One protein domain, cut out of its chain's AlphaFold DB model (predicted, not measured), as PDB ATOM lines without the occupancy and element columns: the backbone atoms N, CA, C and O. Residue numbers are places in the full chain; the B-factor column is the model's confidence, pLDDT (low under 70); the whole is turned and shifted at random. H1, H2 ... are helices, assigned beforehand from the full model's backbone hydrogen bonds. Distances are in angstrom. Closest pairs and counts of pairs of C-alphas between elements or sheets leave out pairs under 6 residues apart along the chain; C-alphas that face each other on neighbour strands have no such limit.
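Overview. This is residues 55 to 119 of the 287 residues of an uncharacterized protein of Nocardia tenerifensis (UniProt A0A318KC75). The longest helix, H5, has H2 side by side with it along one flank and H4 crossing its first part, while H3 lies across the far ends of H5 and H2. H1 covers the other side of this group, reaching from H3 to H4 and staying clear of H5, and together they make a rounded body of mostly crossed helices. The printed part has 65 residues with five named helices, H1 to H5 in order along the chain, and no named strand, and its class is all helix. It is compact, with a radius of gyration of the C-alphas of 10.2 A and spans of 27 by 24 by 23 A.

Along the chain. H5 is residues 105 to 118, 20.2 A from first to last C-alpha, beginning at C-alpha 105 (15.333, -35.415, -50.581) and ending at C-alpha 118 (20.136, -16.512, -55.880). H3 is residues 77 to 89, 18.4 A long. H1, residues 55 to 63, begins at C-alpha 55 (22.447, -20.306, -34.147) and is 12.0 A long; H2, residues 67 to 75, is also 12.0 A long. H4 is residues 94 to 100, 9.9 A long.

Arrangement. H5 touches H2 at a shallow tilt of 31 degrees, the same way, with Val 67 and Arg 106 as the closest C-alphas, 5.3 A apart. With its residues 106 to 111 alone, H5 touches H4 at a steep tilt of 64 degrees, opposite ways; the closest C-alphas are those of Ala 100 and Gly 107, 4.1 A apart. Residues 113 to 117 of H5 touch residues 80 to 84 of H3, the closest C-alphas being those of Arg 84 and Val 117 at 5.3 A, and the lines are only just about perpendicular at 72 degrees. H2 and H3 touch only at the corner, with C-alphas 73 and 79 closest at 5.0 A. H1 touches H3 at a steep tilt of 54 degrees, the same way, with C-alphas 61 and 83 closest at 6.7 A. H1 also touches H4, about perpendicular at 86 degrees, with C-alphas 63 and 95 closest at 6.8 A. H1 and H5 are apart, as are H2 and H4, and H3 and H4. Every O i to N i+4 pair is within hydrogen-bond range in H2, H3, H4 and H5, and 4 of 5 are in H1.

Size, cuts and confidence. The two C-alphas farthest apart are those of Gly 89 and Asp 104, 28.2 A. The printed part has no cut, and the four links between the helices are tight. The mean pLDDT of the printed part is 76.9; residues 55 to 56, 67 to 72, 74 to 79, 89 and 119 are under 70.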
ATOM      1  N   LEU A  55      21.112 -19.692 -34.132       63.34
ATOM      2  CA  LEU A  55      22.447 -20.306 -34.147       63.34
ATOM      3  C   LEU A  55      22.494 -21.599 -34.969       63.34
ATOM      4  O   LEU A  55      23.442 -21.795 -35.719       63.34
ATOM      5  N   GLU A  56      21.465 -22.440 -34.889       62.34
ATOM      6  CA  GLU A  56      21.366 -23.689 -35.656       62.34
ATOM      7  C   GLU A  56      21.118 -23.403 -37.145       62.34
ATOM      8  O   GLU A  56      21.616 -24.119 -38.008       62.34
ATOM      9  N   ILE A  57      20.412 -22.311 -37.470       70.44
ATOM     10  CA  ILE A  57      20.271 -21.823 -38.850       70.44
ATOM     11  C   ILE A  57      21.609 -21.298 -39.384       70.44
ATOM     12  O   ILE A  57      21.970 -21.589 -40.525       70.44
ATOM     13  N   ALA A  58      22.370 -20.561 -38.570       70.12
ATOM     14  CA  ALA A  58      23.712 -20.109 -38.937       70.12
ATOM     15  C   ALA A  58      24.690 -21.284 -39.109       70.12
ATOM     16  O   ALA A  58      25.501 -21.285 -40.036       70.12
ATOM     17  N   GLU A  59      24.584 -22.306 -38.262       72.94
ATOM     18  CA  GLU A  59      25.345 -23.547 -38.378       72.94
ATOM     19  C   GLU A  59      24.954 -24.325 -39.643       72.94
ATOM     20  O   GLU A  59      25.822 -24.684 -40.444       72.94
ATOM     21  N   GLY A  60      23.653 -24.507 -39.886       74.94
ATOM     22  CA  GLY A  60      23.112 -25.153 -41.082       74.94
ATOM     23  C   GLY A  60      23.512 -24.440 -42.376       74.94
ATOM     24  O   GLY A  60      23.868 -25.096 -43.355       74.94
ATOM     25  N   ALA A  61      23.593 -23.106 -42.361       79.50
ATOM     26  CA  ALA A  61      24.075 -22.308 -43.489       79.50
ATOM     27  C   ALA A  61      25.541 -22.610 -43.866       79.50
ATOM     28  O   ALA A  61      25.945 -22.379 -45.008       79.50
ATOM     29  N   VAL A  62      26.343 -23.136 -42.933       76.00
ATOM     30  CA  VAL A  62      27.756 -23.489 -43.152       76.00
ATOM     31  C   VAL A  62      27.935 -24.993 -43.392       76.00
ATOM     32  O   VAL A  62      28.667 -25.388 -44.310       76.00
ATOM     33  N   LEU A  63      27.285 -25.826 -42.574       78.50
ATOM     34  CA  LEU A  63      27.491 -27.278 -42.498       78.50
ATOM     35  C   LEU A  63      26.463 -28.101 -43.288       78.50
ATOM     36  O   LEU A  63      26.714 -29.280 -43.572       78.50
ATOM     37  N   GLY A  64      25.355 -27.485 -43.688       77.25
ATOM     38  CA  GLY A  64      24.215 -28.122 -44.339       77.25
ATOM     39  C   GLY A  64      23.053 -28.320 -43.379       77.25
ATOM     40  O   GLY A  64      23.236 -28.738 -42.239       77.25
ATOM     41  N   PHE A  65      21.850 -28.080 -43.879       81.31
ATOM     42  CA  PHE A  65      20.605 -28.285 -43.158       81.31
ATOM     43  C   PHE A  65      20.225 -29.772 -43.132       81.31
ATOM     44  O   PHE A  65      20.632 -30.572 -43.989       81.31
ATOM     45  N   THR A  66      19.437 -30.161 -42.138       78.25
ATOM     46  CA  THR A  66      18.611 -31.376 -42.207       78.25
ATOM     47  C   THR A  66      17.420 -31.153 -43.150       78.25
ATOM     48  O   THR A  66      17.174 -30.027 -43.579       78.25
ATOM     49  N   VAL A  67      16.681 -32.217 -43.488       63.56
ATOM     50  CA  VAL A  67      15.456 -32.124 -44.314       63.56
ATOM     51  C   VAL A  67      14.453 -31.164 -43.668       63.56
ATOM     52  O   VAL A  67      14.107 -30.156 -44.270       63.56
ATOM     53  N   PHE A  68      14.122 -31.395 -42.395       62.62
ATOM     54  CA  PHE A  68      13.205 -30.556 -41.619       62.62
ATOM     55  C   PHE A  68      13.622 -29.077 -41.575       62.62
ATOM     56  O   PHE A  68      12.802 -28.179 -41.759       62.62
ATOM     57  N   GLN A  69      14.912 -28.801 -41.361       69.00
ATOM     58  CA  GLN A  69      15.413 -27.426 -41.346       69.00
ATOM     59  C   GLN A  69      15.334 -26.773 -42.727       69.00
ATOM     60  O   GLN A  69      14.961 -25.609 -42.826       69.00
ATOM     61  N   ALA A  70      15.670 -27.503 -43.793       66.50
ATOM     62  CA  ALA A  70      15.611 -26.971 -45.148       66.50
ATOM     63  C   ALA A  70      14.166 -26.668 -45.574       66.50
ATOM     64  O   ALA A  70      13.912 -25.601 -46.128       66.50
ATOM     65  N   GLU A  71      13.220 -27.554 -45.252       63.00
ATOM     66  CA  GLU A  71      11.781 -27.324 -45.440       63.00
ATOM     67  C   GLU A  71      11.308 -26.097 -44.664       63.00
ATOM     68  O   GLU A  71      10.640 -25.230 -45.220       63.00
ATOM     69  N   SER A  72      11.713 -25.977 -43.399       62.25
ATOM     70  CA  SER A  72      11.328 -24.848 -42.549       62.25
ATOM     71  C   SER A  72      11.889 -23.521 -43.058       62.25
ATOM     72  O   SER A  72      11.185 -22.512 -43.047       62.25
ATOM     73  N   VAL A  73      13.136 -23.504 -43.544       72.31
ATOM     74  CA  VAL A  73      13.750 -22.306 -44.137       72.31
ATOM     75  C   VAL A  73      13.057 -21.925 -45.447       72.31
ATOM     76  O   VAL A  73      12.768 -20.749 -45.646       72.31
ATOM     77  N   LEU A  74      12.746 -22.892 -46.317       69.12
ATOM     78  CA  LEU A  74      12.025 -22.647 -47.574       69.12
ATOM     79  C   LEU A  74      10.577 -22.196 -47.342       69.12
ATOM     80  O   LEU A  74      10.089 -21.320 -48.050       69.12
ATOM     81  N   GLY A  75       9.905 -22.770 -46.344       55.66
ATOM     82  CA  GLY A  75       8.527 -22.442 -45.977       55.66
ATOM     83  C   GLY A  75       8.383 -21.142 -45.184       55.66
ATOM     84  O   GLY A  75       7.272 -20.638 -45.047       55.66
ATOM     85  N   THR A  76       9.488 -20.574 -44.683       56.09
ATOM     86  CA  THR A  76       9.471 -19.379 -43.826       56.09
ATOM     87  C   THR A  76      10.276 -18.236 -44.453       56.09
ATOM     88  O   THR A  76      11.505 -18.210 -44.331       56.09
ATOM     89  N   PRO A  77       9.619 -17.212 -45.036       66.00
ATOM     90  CA  PRO A  77      10.292 -16.114 -45.739       66.00
ATOM     91  C   PRO A  77      11.395 -15.410 -44.936       66.00
ATOM     92  O   PRO A  77      12.407 -14.994 -45.488       66.00
ATOM     93  N   ARG A  78      11.245 -15.312 -43.611       54.75
ATOM     94  CA  ARG A  78      12.239 -14.670 -42.737       54.75
ATOM     95  C   ARG A  78      13.499 -15.495 -42.528       54.75
ATOM     96  O   ARG A  78      14.585 -14.922 -42.473       54.75
ATOM     97  N   LEU A  79      13.355 -16.813 -42.408       68.12
ATOM     98  CA  LEU A  79      14.494 -17.721 -42.313       68.12
ATOM     99  C   LEU A  79      15.246 -17.746 -43.646       68.12
ATOM    100  O   LEU A  79      16.475 -17.726 -43.652       68.12
ATOM    101  N   LEU A  80      14.520 -17.683 -44.766       78.62
ATOM    102  CA  LEU A  80      15.111 -17.544 -46.094       78.62
ATOM    103  C   LEU A  80      15.849 -16.205 -46.273       78.62
ATOM    104  O   LEU A  80      16.973 -16.189 -46.766       78.62
ATOM    105  N   ASP A  81      15.278 -15.087 -45.819       72.94
ATOM    106  CA  ASP A  81      15.941 -13.773 -45.840       72.94
ATOM    107  C   ASP A  81      17.160 -13.714 -44.905       72.94
ATOM    108  O   ASP A  81      18.161 -13.051 -45.198       72.94
ATOM    109  N   GLN A  82      17.105 -14.398 -43.761       73.94
ATOM    110  CA  GLN A  82      18.252 -14.560 -42.870       73.94
ATOM    111  C   GLN A  82      19.353 -15.381 -43.544       73.94
ATOM    112  O   GLN A  82      20.510 -14.961 -43.536       73.94
ATOM    113  N   LEU A  83      18.998 -16.493 -44.191       83.19
ATOM    114  CA  LEU A  83      19.930 -17.300 -44.970       83.19
ATOM    115  C   LEU A  83      20.543 -16.498 -46.125       83.19
ATOM    116  O   LEU A  83      21.757 -16.536 -46.308       83.19
ATOM    117  N   ARG A  84      19.739 -15.704 -46.846       84.75
ATOM    118  CA  ARG A  84      20.216 -14.813 -47.915       84.75
ATOM    119  C   ARG A  84      21.249 -13.821 -47.392       84.75
ATOM    120  O   ARG A  84      22.297 -13.665 -48.007       84.75
ATOM    121  N   ARG A  85      21.007 -13.192 -46.237       77.00
ATOM    122  CA  ARG A  85      21.976 -12.273 -45.608       77.00
ATOM    123  C   ARG A  85      23.261 -12.979 -45.176       77.00
ATOM    124  O   ARG A  85      24.348 -12.455 -45.416       77.00
ATOM    125  N   LEU A  86      23.147 -14.170 -44.585       77.44
ATOM    126  CA  LEU A  86      24.302 -14.984 -44.201       77.44
ATOM    127  C   LEU A  86      25.146 -15.366 -45.425       77.44
ATOM    128  O   LEU A  86      26.364 -15.198 -45.395       77.44
ATOM    129  N   TRP A  87      24.509 -15.806 -46.513       85.62
ATOM    130  CA  TRP A  87      25.194 -16.204 -47.744       85.62
ATOM    131  C   TRP A  87      25.686 -15.039 -48.603       85.62
ATOM    132  O   TRP A  87      26.686 -15.189 -49.298       85.62
ATOM    133  N   HIS A  88      25.074 -13.860 -48.498       80.81
ATOM    134  CA  HIS A  88      25.607 -12.637 -49.098       80.81
ATOM    135  C   HIS A  88      26.927 -12.213 -48.432       80.81
ATOM    136  O   HIS A  88      27.874 -11.833 -49.113       80.81
ATOM    137  N   GLY A  89      27.014 -12.285 -47.097       69.62
ATOM    138  CA  GLY A  89      28.253 -11.991 -46.366       69.62
ATOM    139  C   GLY A  89      29.304 -13.103 -46.463       69.62
ATOM    140  O   GLY A  89      30.504 -12.830 -46.441       69.62
ATOM    141  N   LYS A  90      28.863 -14.360 -46.576       75.88
ATOM    142  CA  LYS A  90      29.724 -15.542 -46.690       75.88
ATOM    143  C   LYS A  90      29.067 -16.590 -47.601       75.88
ATOM    144  O   LYS A  90      28.228 -17.344 -47.110       75.88
ATOM    145  N   PRO A  91      29.464 -16.675 -48.885       81.75
ATOM    146  CA  PRO A  91      28.837 -17.561 -49.863       81.75
ATOM    147  C   PRO A  91      28.722 -19.023 -49.402       81.75
ATOM    148  O   PRO A  91      29.543 -19.473 -48.589       81.75
ATOM    149  N   PRO A  92      27.740 -19.784 -49.930       86.25
ATOM    150  CA  PRO A  92      27.542 -21.184 -49.570       86.25
ATOM    151  C   PRO A  92      28.835 -21.994 -49.712       86.25
ATOM    152  O   PRO A  92      29.581 -21.865 -50.682       86.25
ATOM    153  N   SER A  93      29.115 -22.856 -48.734       81.50
ATOM    154  CA  SER A  93      30.345 -23.649 -48.750       81.50
ATOM    155  C   SER A  93      30.302 -24.743 -49.829       81.50
ATOM    156  O   SER A  93      29.237 -25.228 -50.216       81.50
ATOM    157  N   ALA A  94      31.468 -25.243 -50.254       83.50
ATOM    158  CA  ALA A  94      31.556 -26.399 -51.160       83.50
ATOM    159  C   ALA A  94      30.838 -27.655 -50.616       83.50
ATOM    160  O   ALA A  94      30.497 -28.570 -51.362       83.50
ATOM    161  N   ARG A  95      30.603 -27.726 -49.299       81.00
ATOM    162  CA  ARG A  95      29.790 -28.777 -48.680       81.00
ATOM    163  C   ARG A  95      28.306 -28.620 -49.026       81.00
ATOM    164  O   ARG A  95      27.703 -29.617 -49.399       81.00
ATOM    165  N   ILE A  96      27.756 -27.404 -48.974       86.38
ATOM    166  CA  ILE A  96      26.365 -27.115 -49.370       86.38
ATOM    167  C   ILE A  96      26.130 -27.506 -50.831       86.38
ATOM    168  O   ILE A  96      25.174 -28.221 -51.123       86.38
ATOM    169  N   HIS A  97      27.045 -27.136 -51.732       89.06
ATOM    170  CA  HIS A  97      26.953 -27.515 -53.146       89.06
ATOM    171  C   HIS A  97      27.026 -29.033 -53.367       89.06
ATOM    172  O   HIS A  97      26.297 -29.562 -54.202       89.06
ATOM    173  N   ARG A  98      27.853 -29.759 -52.597       87.00
ATOM    174  CA  ARG A  98      27.892 -31.231 -52.652       87.00
ATOM    175  C   ARG A  98      26.602 -31.878 -52.159       87.00
ATOM    176  O   ARG A  98      26.183 -32.865 -52.747       87.00
ATOM    177  N   ILE A  99      25.980 -31.333 -51.109       84.56
ATOM    178  CA  ILE A  99      24.672 -31.810 -50.637       84.56
ATOM    179  C   ILE A  99      23.623 -31.558 -51.724       84.56
ATOM    180  O   ILE A  99      22.919 -32.485 -52.093       84.56
ATOM    181  N   ALA A 100      23.579 -30.352 -52.298       90.81
ATOM    182  CA  ALA A 100      22.630 -29.986 -53.353       90.81
ATOM    183  C   ALA A 100      22.748 -30.827 -54.640       90.81
ATOM    184  O   ALA A 100      21.791 -30.922 -55.399       90.81
ATOM    185  N   ALA A 101      23.911 -31.432 -54.895       90.75
ATOM    186  CA  ALA A 101      24.132 -32.319 -56.037       90.75
ATOM    187  C   ALA A 101      23.653 -33.766 -55.803       90.75
ATOM    188  O   ALA A 101      23.670 -34.570 -56.736       90.75
ATOM    189  N   ALA A 102      23.260 -34.127 -54.576       88.50
ATOM    190  CA  ALA A 102      22.719 -35.448 -54.274       88.50
ATOM    191  C   ALA A 102      21.291 -35.606 -54.830       88.50
ATOM    192  O   ALA A 102      20.518 -34.654 -54.886       88.50
ATOM    193  N   ALA A 103      20.931 -36.831 -55.225       89.31
ATOM    194  CA  ALA A 103      19.614 -37.149 -55.790       89.31
ATOM    195  C   ALA A 103      18.536 -37.451 -54.728       89.31
ATOM    196  O   ALA A 103      17.411 -37.807 -55.076       89.31
ATOM    197  N   ASP A 104      18.879 -37.358 -53.442       79.12
ATOM    198  CA  ASP A 104      17.973 -37.610 -52.324       79.12
ATOM    199  C   ASP A 104      17.174 -36.352 -51.933       79.12
ATOM    200  O   ASP A 104      17.404 -35.250 -52.436       79.12
ATOM    201  N   GLU A 105      16.204 -36.512 -51.027       75.31
ATOM    202  CA  GLU A 105      15.333 -35.415 -50.581       75.31
ATOM    203  C   GLU A 105      16.122 -34.219 -50.053       75.31
ATOM    204  O   GLU A 105      15.861 -33.062 -50.386       75.31
ATOM    205  N   ARG A 106      17.157 -34.519 -49.269       80.50
ATOM    206  CA  ARG A 106      18.043 -33.512 -48.709       80.50
ATOM    207  C   ARG A 106      18.745 -32.722 -49.813       80.50
ATOM    208  O   ARG A 106      18.811 -31.496 -49.706       80.50
ATOM    209  N   GLY A 107      19.237 -33.383 -50.859       78.69
ATOM    210  CA  GLY A 107      19.850 -32.721 -52.006       78.69
ATOM    211  C   GLY A 107      18.879 -31.833 -52.778       78.69
ATOM    212  O   GLY A 107      19.203 -30.669 -53.033       78.69
ATOM    213  N   ARG A 108      17.649 -32.305 -53.030       86.31
ATOM    214  CA  ARG A 108      16.596 -31.502 -53.686       86.31
ATOM    215  C   ARG A 108      16.295 -30.207 -52.930       86.31
ATOM    216  O   ARG A 108      16.270 -29.133 -53.534       86.31
ATOM    217  N   LEU A 109      16.129 -30.286 -51.610       70.62
ATOM    218  CA  LEU A 109      15.846 -29.118 -50.772       70.62
ATOM    219  C   LEU A 109      17.022 -28.128 -50.731       70.62
ATOM    220  O   LEU A 109      16.811 -26.918 -50.779       70.62
ATOM    221  N   HIS A 110      18.269 -28.609 -50.718       90.75
ATOM    222  CA  HIS A 110      19.445 -27.728 -50.759       90.75
ATOM    223  C   HIS A 110      19.623 -27.046 -52.119       90.75
ATOM    224  O   HIS A 110      20.005 -25.876 -52.162       90.75
ATOM    225  N   ALA A 111      19.311 -27.730 -53.223       90.38
ATOM    226  CA  ALA A 111      19.280 -27.106 -54.544       90.38
ATOM    227  C   ALA A 111      18.219 -25.993 -54.612       90.38
ATOM    228  O   ALA A 111      18.483 -24.914 -55.148       90.38
ATOM    229  N   HIS A 112      17.052 -26.216 -54.000       86.50
ATOM    230  CA  HIS A 112      15.997 -25.210 -53.919       86.50
ATOM    231  C   HIS A 112      16.418 -24.002 -53.067       86.50
ATOM    232  O   HIS A 112      16.238 -22.868 -53.505       86.50
ATOM    233  N   LEU A 113      17.064 -24.217 -51.914       88.19
ATOM    234  CA  LEU A 113      17.619 -23.131 -51.091       88.19
ATOM    235  C   LEU A 113      18.626 -22.274 -51.872       88.19
ATOM    236  O   LEU A 113      18.558 -21.048 -51.819       88.19
ATOM    237  N   LEU A 114      19.537 -22.899 -52.629       92.44
ATOM    238  CA  LEU A 114      20.508 -22.177 -53.460       92.44
ATOM    239  C   LEU A 114      19.824 -21.331 -54.543       92.44
ATOM    240  O   LEU A 114      20.205 -20.178 -54.749       92.44
ATOM    241  N   SER A 115      18.799 -21.878 -55.200       89.19
ATOM    242  CA  SER A 115      18.008 -21.161 -56.207       89.19
ATOM    243  C   SER A 115      17.244 -19.976 -55.602       89.19
ATOM    244  O   SER A 115      17.372 -18.847 -56.070       89.19
ATOM    245  N   ALA A 116      16.524 -20.202 -54.499       78.75
ATOM    246  CA  ALA A 116      15.685 -19.202 -53.836       78.75
ATOM    247  C   ALA A 116      16.486 -18.035 -53.227       78.75
ATOM    248  O   ALA A 116      15.989 -16.911 -53.109       78.75
ATOM    249  N   VAL A 117      17.740 -18.287 -52.842       82.69
ATOM    250  CA  VAL A 117      18.654 -17.241 -52.372       82.69
ATOM    251  C   VAL A 117      19.289 -16.467 -53.535       82.69
ATOM    252  O   VAL A 117      19.538 -15.274 -53.374       82.69
ATOM    253  N   SER A 118      19.510 -17.115 -54.687       72.25
ATOM    254  CA  SER A 118      20.136 -16.512 -55.880       72.25
ATOM    255  C   SER A 118      19.160 -15.750 -56.778       72.25
ATOM    256  O   SER A 118      19.593 -14.917 -57.570       72.25
ATOM    257  N   ALA A 119      17.859 -16.026 -56.679       64.56
ATOM    258  CA  ALA A 119      16.843 -15.193 -57.299       64.56
ATOM    259  C   ALA A 119      16.909 -13.794 -56.665       64.56
ATOM    260  O   ALA A 119      16.559 -13.620 -55.492       64.56
TER     261      ALA A 119